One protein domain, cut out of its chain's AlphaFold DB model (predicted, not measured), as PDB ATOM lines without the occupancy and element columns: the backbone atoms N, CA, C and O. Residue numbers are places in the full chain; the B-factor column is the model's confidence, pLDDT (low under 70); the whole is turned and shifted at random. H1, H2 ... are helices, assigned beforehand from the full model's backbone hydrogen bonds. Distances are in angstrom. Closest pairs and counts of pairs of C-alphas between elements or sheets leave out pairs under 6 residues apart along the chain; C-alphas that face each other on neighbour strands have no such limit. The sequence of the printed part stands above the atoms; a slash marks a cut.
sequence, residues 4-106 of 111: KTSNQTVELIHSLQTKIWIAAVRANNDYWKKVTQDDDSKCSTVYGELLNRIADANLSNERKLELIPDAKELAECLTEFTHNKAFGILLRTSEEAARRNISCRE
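AT A GLANCE: This is residues 4 to 106 of the 111 residues of an uncharacterized protein of Onchocerca flexuosa (UniProt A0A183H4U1). The longest helix, H1, comes in from one end, residues 4 to 13 sticking out, and its last part packs on H3 and H5. In the body, H3 and H6 run side by side the same way, with the short H4 and H5 running back along H6. The 103 printed residues have six named helices, H1 to H6 in order, and no named strand: all helix. The whole is compact yet flat, with a radius of gyration of the C-alphas of 14.3 A and spans of 44 by 33 by 18 A.

IN THESE COORDINATES: H1, residues 4 to 26, begins at C-alpha 4 (30.799, -10.768, -63.423) and is 33.0 A long. H2 is residues 29 to 34, H3 residues 46 to 56, 15.1 A long, H4 residues 61 to 67 and H5 residues 71 to 77. H6, residues 85 to 106, is 33.4 A long and ends at C-alpha 106 (42.535, -11.139, -28.641).

HOW THE PARTS SIT: H1 touches H3 with residues 21 to 25 alone, at a steep tilt of 57 degrees; the closest C-alphas, of Ala 24 and Tyr 47, are 4.9 A apart. H1 touches H5 with residues 18 to 22 alone, about perpendicular at 89 degrees; the closest C-alphas, of Ile 22 and Leu 74, are 6.9 A apart. H1 and H6 are apart. H6 touches H3 with residues 94 to 102 alone, the same way at a shallow tilt of 11 degrees; the closest C-alphas, of Ala 55 and Ile 102, are 5.6 A apart. H6 touches H4 with residues 99 to 103 alone, the closest C-alphas, of Asn 61 and Ile 102, being 6.1 A apart. H5 and H6 form a hairpin, the closest C-alphas, of Ala 71 and Arg 92, being 5.3 A apart. H2 and H6 are close but not clearly touching, the C-alphas of Trp 32 and Phe 87 being closest at 6.1 A. Every O i to N i+4 pair is within hydrogen-bond range in H1 to H5, and 16 of 18 in H6.

THE WHOLE: The C-alphas farthest apart, of Lys 4 and Asp 38, are 48.5 A apart. The printed part has no cut; the link from H2 to H3 is long. pLDDT is under 70 at residues 4 to 6, 37 to 43 and 105 to 106.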
ATOM      1  N   LYS A   4      31.775 -11.864 -63.355       58.50
ATOM      2  CA  LYS A   4      30.799 -10.768 -63.423       58.50
ATOM      3  C   LYS A   4      29.606 -10.977 -62.489       58.50
ATOM      4  O   LYS A   4      29.208 -10.025 -61.823       58.50
ATOM      5  N   THR A   5      29.056 -12.189 -62.397       61.47
ATOM      6  CA  THR A   5      27.978 -12.481 -61.427       61.47
ATOM      7  C   THR A   5      28.485 -12.504 -59.987       61.47
ATOM      8  O   THR A   5      27.762 -12.078 -59.084       61.47
ATOM      9  N   SER A   6      29.740 -12.913 -59.764       61.88
ATOM     10  CA  SER A   6      30.384 -12.818 -58.447       61.88
ATOM     11  C   SER A   6      30.480 -11.365 -57.968       61.88
ATOM     12  O   SER A   6      30.044 -11.059 -56.858       61.88
ATOM     13  N   ASN A   7      30.953 -10.442 -58.816       72.12
ATOM     14  CA  ASN A   7      31.054  -9.022 -58.453       72.12
ATOM     15  C   ASN A   7      29.687  -8.366 -58.213       72.12
ATOM     16  O   ASN A   7      29.520  -7.658 -57.224       72.12
ATOM     17  N   GLN A   8      28.686  -8.661 -59.047       77.44
ATOM     18  CA  GLN A   8      27.320  -8.154 -58.844       77.44
ATOM     19  C   GLN A   8      26.723  -8.618 -57.511       77.44
ATOM     20  O   GLN A   8      26.033  -7.860 -56.832       77.44
ATOM     21  N   THR A   9      27.006  -9.858 -57.108       82.44
ATOM     22  CA  THR A   9      26.524 -10.395 -55.831       82.44
ATOM     23  C   THR A   9      27.177  -9.679 -54.647       82.44
ATOM     24  O   THR A   9      26.486  -9.330 -53.692       82.44
ATOM     25  N   VAL A  10      28.483  -9.407 -54.719       83.25
ATOM     26  CA  VAL A  10      29.215  -8.663 -53.679       83.25
ATOM     27  C   VAL A  10      28.685  -7.234 -53.540       83.25
ATOM     28  O   VAL A  10      28.413  -6.792 -52.425       83.25
ATOM     29  N   GLU A  11      28.455  -6.534 -54.653       85.75
ATOM     30  CA  GLU A  11      27.879  -5.183 -54.645       85.75
ATOM     31  C   GLU A  11      26.470  -5.152 -54.034       85.75
ATOM     32  O   GLU A  11      26.143  -4.255 -53.251       85.75
ATOM     33  N   LEU A  12      25.634  -6.150 -54.339       88.00
ATOM     34  CA  LEU A  12      24.299  -6.278 -53.752       88.00
ATOM     35  C   LEU A  12      24.357  -6.525 -52.240       88.00
ATOM     36  O   LEU A  12      23.593  -5.907 -51.495       88.00
ATOM     37  N   ILE A  13      25.263  -7.393 -51.781       87.62
ATOM     38  CA  ILE A  13      25.479  -7.653 -50.351       87.62
ATOM     39  C   ILE A  13      25.913  -6.368 -49.646       87.62
ATOM     40  O   ILE A  13      25.307  -6.002 -48.638       87.62
ATOM     41  N   HIS A  14      26.886  -5.652 -50.210       86.75
ATOM     42  CA  HIS A  14      27.354  -4.384 -49.658       86.75
ATOM     43  C   HIS A  14      26.216  -3.354 -49.586       86.75
ATOM     44  O   HIS A  14      25.970  -2.759 -48.541       86.75
ATOM     45  N   SER A  15      25.423  -3.218 -50.656       89.25
ATOM     46  CA  SER A  15      24.258  -2.324 -50.680       89.25
ATOM     47  C   SER A  15      23.227  -2.662 -49.597       89.25
ATOM     48  O   SER A  15      22.675  -1.763 -48.954       89.25
ATOM     49  N   LEU A  16      22.954  -3.951 -49.370       91.50
ATOM     50  CA  LEU A  16      22.048  -4.399 -48.313       91.50
ATOM     51  C   LEU A  16      22.608  -4.087 -46.923       91.50
ATOM     52  O   LEU A  16      21.872  -3.572 -46.083       91.50
ATOM     53  N   GLN A  17      23.899  -4.336 -46.698       91.44
ATOM     54  CA  GLN A  17      24.576  -3.995 -45.447       91.44
ATOM     55  C   GLN A  17      24.481  -2.492 -45.161       91.44
ATOM     56  O   GLN A  17      24.028  -2.104 -44.083       91.44
ATOM     57  N   THR A  18      24.800  -1.634 -46.136       91.44
ATOM     58  CA  THR A  18      24.676  -0.176 -45.988       91.44
ATOM     59  C   THR A  18      23.242   0.237 -45.648       91.44
ATOM     60  O   THR A  18      23.027   1.043 -44.743       91.44
ATOM     61  N   LYS A  19      22.231  -0.341 -46.312       93.75
ATOM     62  CA  LYS A  19      20.814  -0.052 -46.022       93.75
ATOM     63  C   LYS A  19      20.406  -0.449 -44.605       93.75
ATOM     64  O   LYS A  19      19.657   0.295 -43.971       93.75
ATOM     65  N   ILE A  20      20.894  -1.586 -44.104       94.94
ATOM     66  CA  ILE A  20      20.651  -2.029 -42.723       94.94
ATOM     67  C   ILE A  20      21.236  -1.014 -41.738       94.94
ATOM     68  O   ILE A  20      20.549  -0.608 -40.801       94.94
ATOM     69  N   TRP A  21      22.459  -0.539 -41.981       96.06
ATOM     70  CA  TRP A  21      23.101   0.464 -41.133       96.06
ATOM     71  C   TRP A  21      22.377   1.811 -41.143       96.06
ATOM     72  O   TRP A  21      22.124   2.379 -40.081       96.06
ATOM     73  N   ILE A  22      21.956   2.286 -42.316       94.94
ATOM     74  CA  ILE A  22      21.131   3.497 -42.447       94.94
ATOM     75  C   ILE A  22      19.829   3.349 -41.651       94.94
ATOM     76  O   ILE A  22      19.445   4.258 -40.915       94.94
ATOM     77  N   ALA A  23      19.152   2.202 -41.764       95.62
ATOM     78  CA  ALA A  23      17.924   1.934 -41.024       95.62
ATOM     79  C   ALA A  23      18.158   1.901 -39.504       95.62
ATOM     80  O   ALA A  23      17.370   2.480 -38.758       95.62
ATOM     81  N   ALA A  24      19.256   1.289 -39.048       94.94
ATOM     82  CA  ALA A  24      19.625   1.233 -37.635       94.94
ATOM     83  C   ALA A  24      19.873   2.629 -37.043       94.94
ATOM     84  O   ALA A  24      19.421   2.918 -35.939       94.94
ATOM     85  N   VAL A  25      20.533   3.525 -37.782       93.44
ATOM     86  CA  VAL A  25      20.704   4.916 -37.337       93.44
ATOM     87  C   VAL A  25      19.356   5.641 -37.320       93.44
ATOM     88  O   VAL A  25      18.985   6.246 -36.312       93.44
ATOM     89  N   ARG A  26      18.563   5.525 -38.392       94.38
ATOM     90  CA  ARG A  26      17.241   6.169 -38.503       94.38
ATOM     91  C   ARG A  26      16.229   5.707 -37.459       94.38
ATOM     92  O   ARG A  26      15.326   6.475 -37.135       94.38
ATOM     93  N   ALA A  27      16.374   4.507 -36.904       93.69
ATOM     94  CA  ALA A  27      15.508   4.014 -35.833       93.69
ATOM     95  C   ALA A  27      15.511   4.933 -34.596       93.69
ATOM     96  O   ALA A  27      14.517   5.003 -33.878       93.69
ATOM     97  N   ASN A  28      16.589   5.696 -34.384       92.81
ATOM     98  CA  ASN A  28      16.700   6.698 -33.326       92.81
ATOM     99  C   ASN A  28      16.763   8.134 -33.891       92.81
ATOM    100  O   ASN A  28      17.501   8.971 -33.381       92.81
ATOM    101  N   ASN A  29      15.999   8.442 -34.948       89.69
ATOM    102  CA  ASN A  29      16.006   9.745 -35.637       89.69
ATOM    103  C   ASN A  29      15.901  10.959 -34.691       89.69
ATOM    104  O   ASN A  29      16.713  11.881 -34.764       89.69
ATOM    105  N   ASP A  30      14.923  10.955 -33.782       88.62
ATOM    106  CA  ASP A  30      14.689  12.085 -32.874       88.62
ATOM    107  C   ASP A  30      15.840  12.304 -31.891       88.62
ATOM    108  O   ASP A  30      16.121  13.444 -31.522       88.62
ATOM    109  N   TYR A  31      16.519  11.221 -31.503       88.31
ATOM    110  CA  TYR A  31      17.731  11.286 -30.698       88.31
ATOM    111  C   TYR A  31      18.861  11.937 -31.501       88.31
ATOM    112  O   TYR A  31      19.396  12.955 -31.081       88.31
ATOM    113  N   TRP A  32      19.157  11.442 -32.707       88.88
ATOM    114  CA  TRP A  32      20.252  11.970 -33.531       88.88
ATOM    115  C   TRP A  32      20.066  13.432 -33.956       88.88
ATOM    116  O   TRP A  32      21.046  14.155 -34.132       88.88
ATOM    117  N   LYS A  33      18.822  13.912 -34.059       86.94
ATOM    118  CA  LYS A  33      18.527  15.337 -34.295       86.94
ATOM    119  C   LYS A  33      18.826  16.240 -33.101       86.94
ATOM    120  O   LYS A  33      19.069  17.425 -33.298       86.94
ATOM    121  N   LYS A  34      18.751  15.711 -31.881       86.38
ATOM    122  CA  LYS A  34      18.839  16.492 -30.636       86.38
ATOM    123  C   LYS A  34      20.127  16.255 -29.862       86.38
ATOM    124  O   LYS A  34      20.414  17.034 -28.963       86.38
ATOM    125  N   VAL A  35      20.864  15.200 -30.203       85.12
ATOM    126  CA  VAL A  35      22.055  14.792 -29.468       85.12
ATOM    127  C   VAL A  35      23.096  15.906 -29.449       85.12
ATOM    128  O   VAL A  35      23.357  16.558 -30.464       85.12
ATOM    129  N   THR A  36      23.684  16.113 -28.285       81.38
ATOM    130  CA  THR A  36      24.713  17.113 -28.009       81.38
ATOM    131  C   THR A  36      26.035  16.434 -27.652       81.38
ATOM    132  O   THR A  36      26.105  15.214 -27.529       81.38
ATOM    133  N   GLN A  37      27.119  17.203 -27.512       68.25
ATOM    134  CA  GLN A  37      28.405  16.645 -27.065       68.25
ATOM    135  C   GLN A  37      28.391  16.198 -25.595       68.25
ATOM    136  O   GLN A  37      29.209  15.358 -25.229       68.25
ATOM    137  N   ASP A  38      27.480  16.745 -24.785       69.50
ATOM    138  CA  ASP A  38      27.333  16.417 -23.363       69.50
ATOM    139  C   ASP A  38      26.413  15.212 -23.126       69.50
ATOM    140  O   ASP A  38      26.344  14.702 -22.006       69.50
ATOM    141  N   ASP A  39      25.709  14.744 -24.164       66.06
ATOM    142  CA  ASP A  39      24.959  13.500 -24.074       66.06
ATOM    143  C   ASP A  39      25.941  12.346 -23.889       66.06
ATOM    144  O   ASP A  39      26.714  11.982 -24.780       66.06
ATOM    145  N   ASP A  40      25.904  11.783 -22.684       56.59
ATOM    146  CA  ASP A  40      26.687  10.620 -22.318       56.59
ATOM    147  C   ASP A  40      26.403   9.517 -23.353       56.59
ATOM    148  O   ASP A  40      25.247   9.203 -23.650       56.59
ATOM    149  N   SER A  41      27.460   8.908 -23.895       57.09
ATOM    150  CA  SER A  41      27.441   7.821 -24.903       57.09
ATOM    151  C   SER A  41      26.602   6.575 -24.529       57.09
ATOM    152  O   SER A  41      26.603   5.572 -25.240       57.09
ATOM    153  N   LYS A  42      25.882   6.630 -23.405       55.81
ATOM    154  CA  LYS A  42      25.054   5.593 -22.787       55.81
ATOM    155  C   LYS A  42      23.638   5.484 -23.349       55.81
ATOM    156  O   LYS A  42      22.927   4.555 -22.967       55.81
ATOM    157  N   CYS A  43      23.192   6.389 -24.220       63.22
ATOM    158  CA  CYS A  43      21.907   6.203 -24.894       63.22
ATOM    159  C   CYS A  43      21.987   4.984 -25.830       63.22
ATOM    160  O   CYS A  43      22.682   5.012 -26.846       63.22
ATOM    161  N   SER A  44      21.269   3.911 -25.473       79.62
ATOM    162  CA  SER A  44      21.176   2.691 -26.282       79.62
ATOM    163  C   SER A  44      20.468   3.011 -27.596       79.62
ATOM    164  O   SER A  44      19.246   3.156 -27.650       79.62
ATOM    165  N   THR A  45      21.251   3.195 -28.655       90.38
ATOM    166  CA  THR A  45      20.736   3.328 -30.018       90.38
ATOM    167  C   THR A  45      20.744   1.965 -30.689       90.38
ATOM    168  O   THR A  45      21.616   1.140 -30.422       90.38
ATOM    169  N   VAL A  46      19.822   1.737 -31.622       93.56
ATOM    170  CA  VAL A  46      19.791   0.519 -32.443       93.56
ATOM    171  C   VAL A  46      21.110   0.347 -33.202       93.56
ATOM    172  O   VAL A  46      21.597  -0.771 -33.350       93.56
ATOM    173  N   TYR A  47      21.736   1.452 -33.617       93.69
ATOM    174  CA  TYR A  47      23.090   1.462 -34.170       93.69
ATOM    175  C   TYR A  47      24.132   0.886 -33.194       93.69
ATOM    176  O   TYR A  47      24.847  -0.055 -33.542       93.69
ATOM    177  N   GLY A  48      24.189   1.401 -31.962       92.44
ATOM    178  CA  GLY A  48      25.112   0.917 -30.929       92.44
ATOM    179  C   GLY A  48      24.847  -0.534 -30.518       92.44
ATOM    180  O   GLY A  48      25.777  -1.322 -30.360       92.44
ATOM    181  N   GLU A  49      23.580  -0.932 -30.411       92.88
ATOM    182  CA  GLU A  49      23.201  -2.318 -30.127       92.88
ATOM    183  C   GLU A  49      23.634  -3.274 -31.239       92.88
ATOM    184  O   GLU A  49      24.118  -4.369 -30.952       92.88
ATOM    185  N   LEU A  50      23.486  -2.875 -32.506       94.31
ATOM    186  CA  LEU A  50      23.910  -3.690 -33.639       94.31
ATOM    187  C   LEU A  50      25.435  -3.871 -33.654       94.31
ATOM    188  O   LEU A  50      25.908  -4.989 -33.857       94.31
ATOM    189  N   LEU A  51      26.194  -2.811 -33.357       93.75
ATOM    190  CA  LEU A  51      27.647  -2.890 -33.183       93.75
ATOM    191  C   LEU A  51      28.041  -3.870 -32.066       93.75
ATOM    192  O   LEU A  51      28.902  -4.728 -32.274       93.75
ATOM    193  N   ASN A  52      27.373  -3.804 -30.911       91.69
ATOM    194  CA  ASN A  52      27.626  -4.717 -29.792       91.69
ATOM    195  C   ASN A  52      27.295  -6.172 -30.150       91.69
ATOM    196  O   ASN A  52      28.086  -7.074 -29.882       91.69
ATOM    197  N   ARG A  53      26.171  -6.414 -30.838       92.38
ATOM    198  CA  ARG A  53      25.800  -7.759 -31.307       92.38
ATOM    199  C   ARG A  53      26.826  -8.340 -32.275       92.38
ATOM    200  O   ARG A  53      27.073  -9.541 -32.226       92.38
ATOM    201  N   ILE A  54      27.435  -7.519 -33.133       92.75
ATOM    202  CA  ILE A  54      28.522  -7.961 -34.021       92.75
ATOM    203  C   ILE A  54      29.770  -8.306 -33.206       92.75
ATOM    204  O   ILE A  54      30.376  -9.355 -33.432       92.75
ATOM    205  N   ALA A  55      30.132  -7.478 -32.223       89.69
ATOM    206  CA  ALA A  55      31.270  -7.749 -31.347       89.69
ATOM    207  C   ALA A  55      31.112  -9.078 -30.572       89.69
ATOM    208  O   ALA A  55      32.084  -9.832 -30.419       89.69
ATOM    209  N   ASP A  56      29.886  -9.407 -30.156       90.12
ATOM    210  CA  ASP A  56      29.537 -10.643 -29.445       90.12
ATOM    211  C   ASP A  56      29.166 -11.828 -30.345       90.12
ATOM    212  O   ASP A  56      29.021 -12.949 -29.856       90.12
ATOM    213  N   ALA A  57      29.054 -11.627 -31.660       91.06
ATOM    214  CA  ALA A  57      28.730 -12.703 -32.586       91.06
ATOM    215  C   ALA A  57      29.781 -13.824 -32.519       91.06
ATOM    216  O   ALA A  57      30.980 -13.578 -32.357       91.06
ATOM    217  N   ASN A  58      29.348 -15.070 -32.706       92.12
ATOM    218  CA  ASN A  58      30.254 -16.213 -32.810       92.12
ATOM    219  C   ASN A  58      30.867 -16.290 -34.223       92.12
ATOM    220  O   ASN A  58      30.579 -17.200 -34.997       92.12
ATOM    221  N   LEU A  59      31.651 -15.271 -34.575       91.62
ATOM    222  CA  LEU A  59      32.346 -15.100 -35.851       91.62
ATOM    223  C   LEU A  59      33.830 -14.818 -35.594       91.62
ATOM    224  O   LEU A  59      34.192 -14.356 -34.508       91.62
ATOM    225  N   SER A  60      34.681 -15.060 -36.595       91.38
ATOM    226  CA  SER A  60      36.079 -14.626 -36.525       91.38
ATOM    227  C   SER A  60      36.162 -13.098 -36.474       91.38
ATOM    228  O   SER A  60      35.255 -12.402 -36.940       91.38
ATOM    229  N   ASN A  61      37.236 -12.561 -35.899       90.25
ATOM    230  CA  ASN A  61      37.398 -11.116 -35.757       90.25
ATOM    231  C   ASN A  61      37.445 -10.413 -37.115       90.25
ATOM    232  O   ASN A  61      36.838  -9.357 -37.273       90.25
ATOM    233  N   GLU A  62      38.062 -11.037 -38.116       91.31
ATOM    234  CA  GLU A  62      38.106 -10.537 -39.492       91.31
ATOM    235  C   GLU A  62      36.687 -10.388 -40.043       91.31
ATOM    236  O   GLU A  62      36.306  -9.315 -40.508       91.31
ATOM    237  N   ARG A  63      35.851 -11.425 -39.882       90.75
ATOM    238  CA  ARG A  63      34.449 -11.382 -40.312       90.75
ATOM    239  C   ARG A  63      33.631 -10.343 -39.558       90.75
ATOM    240  O   ARG A  63      32.752  -9.729 -40.147       90.75
ATOM    241  N   LYS A  64      33.898 -10.118 -38.271       92.69
ATOM    242  CA  LYS A  64      33.225  -9.052 -37.510       92.69
ATOM    243  C   LYS A  64      33.604  -7.670 -38.028       92.69
ATOM    244  O   LYS A  64      32.728  -6.826 -38.184       92.69
ATOM    245  N   LEU A  65      34.884  -7.445 -38.314       91.44
ATOM    246  CA  LEU A  65      35.382  -6.163 -38.815       91.44
ATOM    247  C   LEU A  65      34.864  -5.838 -40.221       91.44
ATOM    248  O   LEU A  65      34.625  -4.665 -40.497       91.44
ATOM    249  N   GLU A  66      34.645  -6.855 -41.061       91.00
ATOM    250  CA  GLU A  66      33.983  -6.726 -42.370       91.00
ATOM    251  C   GLU A  66      32.502  -6.322 -42.259       91.00
ATOM    252  O   GLU A  66      31.951  -5.737 -43.187       91.00
ATOM    253  N   LEU A  67      31.837  -6.633 -41.139       91.75
ATOM    254  CA  LEU A  67      30.430  -6.287 -40.911       91.75
ATOM    255  C   LEU A  67      30.240  -4.876 -40.333       91.75
ATOM    256  O   LEU A  67      29.136  -4.328 -40.421       91.75
ATOM    257  N   ILE A  68      31.282  -4.297 -39.727       92.50
ATOM    258  CA  ILE A  68      31.248  -2.929 -39.195       92.50
ATOM    259  C   ILE A  68      31.340  -1.935 -40.362       92.50
ATOM    260  O   ILE A  68      32.278  -2.024 -41.159       92.50
ATOM    261  N   PRO A  69      30.421  -0.955 -40.443       92.00
ATOM    262  CA  PRO A  69      30.391  -0.005 -41.538       92.00
ATOM    263  C   PRO A  69      31.558   0.973 -41.412       92.00
ATOM    264  O   PRO A  69      32.106   1.186 -40.328       92.00
ATOM    265  N   ASP A  70      31.895   1.632 -42.512       90.88
ATOM    266  CA  ASP A  70      32.654   2.872 -42.429       90.88
ATOM    267  C   ASP A  70      31.716   3.986 -41.928       90.88
ATOM    268  O   ASP A  70      30.713   4.324 -42.565       90.88
ATOM    269  N   ALA A  71      31.999   4.536 -40.743       90.44
ATOM    270  CA  ALA A  71      31.149   5.560 -40.141       90.44
ATOM    271  C   ALA A  71      31.151   6.875 -40.935       90.44
ATOM    272  O   ALA A  71      30.181   7.631 -40.864       90.44
ATOM    273  N   LYS A  72      32.213   7.168 -41.694       88.81
ATOM    274  CA  LYS A  72      32.288   8.363 -42.535       88.81
ATOM    275  C   LYS A  72      31.368   8.207 -43.746       88.81
ATOM    276  O   LYS A  72      30.532   9.081 -43.960       88.81
ATOM    277  N   GLU A  73      31.451   7.093 -44.468       89.94
ATOM    278  CA  GLU A  73      30.558   6.800 -45.601       89.94
ATOM    279  C   GLU A  73      29.090   6.728 -45.157       89.94
ATOM    280  O   GLU A  73      28.193   7.273 -45.807       89.94
ATOM    281  N   LEU A  74      28.834   6.113 -43.999       91.12
ATOM    282  CA  LEU A  74      27.495   6.045 -43.423       91.12
ATOM    283  C   LEU A  74      26.947   7.438 -43.074       91.12
ATOM    284  O   LEU A  74      25.776   7.715 -43.339       91.12
ATOM    285  N   ALA A  75      27.775   8.323 -42.509       89.88
ATOM    286  CA  ALA A  75      27.376   9.695 -42.204       89.88
ATOM    287  C   ALA A  75      27.085  10.511 -43.475       89.88
ATOM    288  O   ALA A  75      26.138  11.297 -43.486       89.88
ATOM    289  N   GLU A  76      27.843  10.300 -44.555       89.38
ATOM    290  CA  GLU A  76      27.599  10.935 -45.859       89.38
ATOM    291  C   GLU A  76      26.248  10.510 -46.466       89.38
ATOM    292  O   GLU A  76      25.569  11.322 -47.099       89.38
ATOM    293  N   CYS A  77      25.796   9.277 -46.204       88.69
ATOM    294  CA  CYS A  77      24.475   8.793 -46.626       88.69
ATOM    295  C   CYS A  77      23.302   9.382 -45.818       88.69
ATOM    296  O   CYS A  77      22.148   9.275 -46.241       88.69
ATOM    297  N   LEU A  78      23.572   9.967 -44.650       91.31
ATOM    298  CA  LEU A  78      22.576  10.423 -43.678       91.31
ATOM    299  C   LEU A  78      22.526  11.953 -43.624       91.31
ATOM    300  O   LEU A  78      22.767  12.592 -42.593       91.31
ATOM    301  N   THR A  79      22.205  12.547 -44.773       88.75
ATOM    302  CA  THR A  79      22.218  14.002 -44.968       88.75
ATOM    303  C   THR A  79      21.262  14.735 -44.030       88.75
ATOM    304  O   THR A  79      21.518  15.887 -43.671       88.75
ATOM    305  N   GLU A  80      20.215  14.060 -43.549       88.25
ATOM    306  CA  GLU A  80      19.265  14.602 -42.582       88.25
ATOM    307  C   GLU A  80      19.900  15.016 -41.244       88.25
ATOM    308  O   GLU A  80      19.332  15.868 -40.567       88.25
ATOM    309  N   PHE A  81      21.067  14.479 -40.872       87.00
ATOM    310  CA  PHE A  81      21.752  14.781 -39.607       87.00
ATOM    311  C   PHE A  81      22.977  15.688 -39.772       87.00
ATOM    312  O   PHE A  81      23.633  16.020 -38.789       87.00
ATOM    313  N   THR A  82      23.282  16.141 -40.992       82.62
ATOM    314  CA  THR A  82      24.483  16.950 -41.301       82.62
ATOM    315  C   THR A  82      24.582  18.263 -40.525       82.62
ATOM    316  O   THR A  82      25.679  18.761 -40.279       82.62
ATOM    317  N   HIS A  83      23.446  18.818 -40.100       84.06
ATOM    318  CA  HIS A  83      23.383  20.026 -39.279       84.06
ATOM    319  C   HIS A  83      23.849  19.793 -37.832       84.06
ATOM    320  O   HIS A  83      24.194  20.751 -37.137       84.06
ATOM    321  N   ASN A  84      23.892  18.538 -37.377       86.25
ATOM    322  CA  ASN A  84      24.341  18.172 -36.046       86.25
ATOM    323  C   ASN A  84      25.798  17.683 -36.077       86.25
ATOM    324  O   ASN A  84      26.092  16.548 -36.446       86.25
ATOM    325  N   LYS A  85      26.735  18.526 -35.631       83.44
ATOM    326  CA  LYS A  85      28.160  18.158 -35.558       83.44
ATOM    327  C   LYS A  85      28.430  17.003 -34.585       83.44
ATOM    328  O   LYS A  85      29.371  16.245 -34.811       83.44
ATOM    329  N   ALA A  86      27.623  16.855 -33.531       87.00
ATOM    330  CA  ALA A  86      27.786  15.784 -32.550       87.00
ATOM    331  C   ALA A  86      27.434  14.411 -33.142       87.00
ATOM    332  O   ALA A  86      28.089  13.428 -32.807       87.00
ATOM    333  N   PHE A  87      26.483  14.351 -34.084       89.25
ATOM    334  CA  PHE A  87      26.087  13.111 -34.760       89.25
ATOM    335  C   PHE A  87      27.286  12.384 -35.386       89.25
ATOM    336  O   PHE A  87      27.549  11.230 -35.057       89.25
ATOM    337  N   GLY A  88      28.049  13.070 -36.244       88.88
ATOM    338  CA  GLY A  88      29.184  12.455 -36.937       88.88
ATOM    339  C   GLY A  88      30.306  12.022 -35.988       88.88
ATOM    340  O   GLY A  88      30.953  11.001 -36.223       88.88
ATOM    341  N   ILE A  89      30.512  12.768 -34.898       88.75
ATOM    342  CA  ILE A  89      31.490  12.420 -33.861       88.75
ATOM    343  C   ILE A  89      31.043  11.149 -33.137       88.75
ATOM    344  O   ILE A  89      31.804  10.189 -33.086       88.75
ATOM    345  N   LEU A  90      29.806  11.104 -32.641       88.44
ATOM    346  CA  LEU A  90      29.282   9.970 -31.877       88.44
ATOM    347  C   LEU A  90      29.174   8.689 -32.709       88.44
ATOM    348  O   LEU A  90      29.472   7.605 -32.199       88.44
ATOM    349  N   LEU A  91      28.791   8.807 -33.983       90.38
ATOM    350  CA  LEU A  91      28.741   7.681 -34.915       90.38
ATOM    351  C   LEU A  91      30.133   7.051 -35.067       90.38
ATOM    352  O   LEU A  91      30.289   5.846 -34.875       90.38
ATOM    353  N   ARG A  92      31.155   7.883 -35.304       91.31
ATOM    354  CA  ARG A  92      32.553   7.446 -35.407       91.31
ATOM    355  C   ARG A  92      33.084   6.888 -34.090       91.31
ATOM    356  O   ARG A  92      33.702   5.836 -34.081       91.31
ATOM    357  N   THR A  93      32.826   7.552 -32.965       90.62
ATOM    358  CA  THR A  93      33.283   7.076 -31.652       90.62
ATOM    359  C   THR A  93      32.713   5.696 -31.326       90.62
ATOM    360  O   THR A  93      33.439   4.841 -30.822       90.62
ATOM    361  N   SER A  94      31.439   5.458 -31.641       90.31
ATOM    362  CA  SER A  94      30.790   4.161 -31.421       90.31
ATOM    363  C   SER A  94      31.380   3.069 -32.321       90.31
ATOM    364  O   SER A  94      31.652   1.962 -31.858       90.31
ATOM    365  N   GLU A  95      31.626   3.389 -33.591       92.88
ATOM    366  CA  GLU A  95      32.280   2.499 -34.554       92.88
ATOM    367  C   GLU A  95      33.713   2.145 -34.132       92.88
ATOM    368  O   GLU A  95      34.051   0.963 -34.031       92.88
ATOM    369  N   GLU A  96      34.529   3.142 -33.783       91.75
ATOM    370  CA  GLU A  96      35.884   2.939 -33.266       91.75
ATOM    371  C   GLU A  96      35.884   2.082 -31.995       91.75
ATOM    372  O   GLU A  96      36.723   1.192 -31.845       91.75
ATOM    373  N   ALA A  97      34.948   2.328 -31.073       90.38
ATOM    374  CA  ALA A  97      34.810   1.536 -29.856       90.38
ATOM    375  C   ALA A  97      34.472   0.073 -30.176       90.38
ATOM    376  O   ALA A  97      35.077  -0.834 -29.603       90.38
ATOM    377  N   ALA A  98      33.572  -0.175 -31.129       91.12
ATOM    378  CA  ALA A  98      33.228  -1.524 -31.566       91.12
ATOM    379  C   ALA A  98      34.422  -2.247 -32.212       91.12
ATOM    380  O   ALA A  98      34.706  -3.394 -31.857       91.12
ATOM    381  N   ARG A  99      35.175  -1.570 -33.092       92.69
ATOM    382  CA  ARG A  99      36.405  -2.123 -33.681       92.69
ATOM    383  C   ARG A  99      37.448  -2.440 -32.610       92.69
ATOM    384  O   ARG A  99      37.991  -3.543 -32.605       92.69
ATOM    385  N   ARG A 100      37.674  -1.526 -31.657       90.50
ATOM    386  CA  ARG A 100      38.573  -1.758 -30.512       90.50
ATOM    387  C   ARG A 100      38.121  -2.952 -29.679       90.50
ATOM    388  O   ARG A 100      38.953  -3.781 -29.344       90.50
ATOM    389  N   ASN A 101      36.829  -3.092 -29.391       88.88
ATOM    390  CA  ASN A 101      36.308  -4.219 -28.611       88.88
ATOM    391  C   ASN A 101      36.550  -5.574 -29.292       88.88
ATOM    392  O   ASN A 101      36.853  -6.556 -28.611       88.88
ATOM    393  N   ILE A 102      36.456  -5.632 -30.623       89.50
ATOM    394  CA  ILE A 102      36.760  -6.844 -31.396       89.50
ATOM    395  C   ILE A 102      38.257  -7.162 -31.329       89.50
ATOM    396  O   ILE A 102      38.620  -8.293 -31.010       89.50
ATOM    397  N   SER A 103      39.122  -6.170 -31.559       83.31
ATOM    398  CA  SER A 103      40.579  -6.356 -31.537       83.31
ATOM    399  C   SER A 103      41.134  -6.631 -30.130       83.31
ATOM    400  O   SER A 103      42.007  -7.474 -29.959       83.31
ATOM    401  N   CYS A 104      40.622  -5.974 -29.086       72.38
ATOM    402  CA  CYS A 104      41.109  -6.138 -27.712       72.38
ATOM    403  C   CYS A 104      40.755  -7.501 -27.099       72.38
ATOM    404  O   CYS A 104      41.477  -7.966 -26.217       72.38
ATOM    405  N   ARG A 105      39.697  -8.178 -27.572       63.00
ATOM    406  CA  ARG A 105      39.357  -9.544 -27.129       63.00
ATOM    407  C   ARG A 105      40.411 -10.595 -27.507       63.00
ATOM    408  O   ARG A 105      40.385 -11.686 -26.942       63.00
ATOM    409  N   GLU A 106      41.366 -10.281 -28.384       52.88
ATOM    410  CA  GLU A 106      42.535 -11.139 -28.641       52.88
ATOM    411  C   GLU A 106      43.529 -11.149 -27.470       52.88
ATOM    412  O   GLU A 106      44.222 -12.141 -27.262       52.88
TER     413      GLU A 106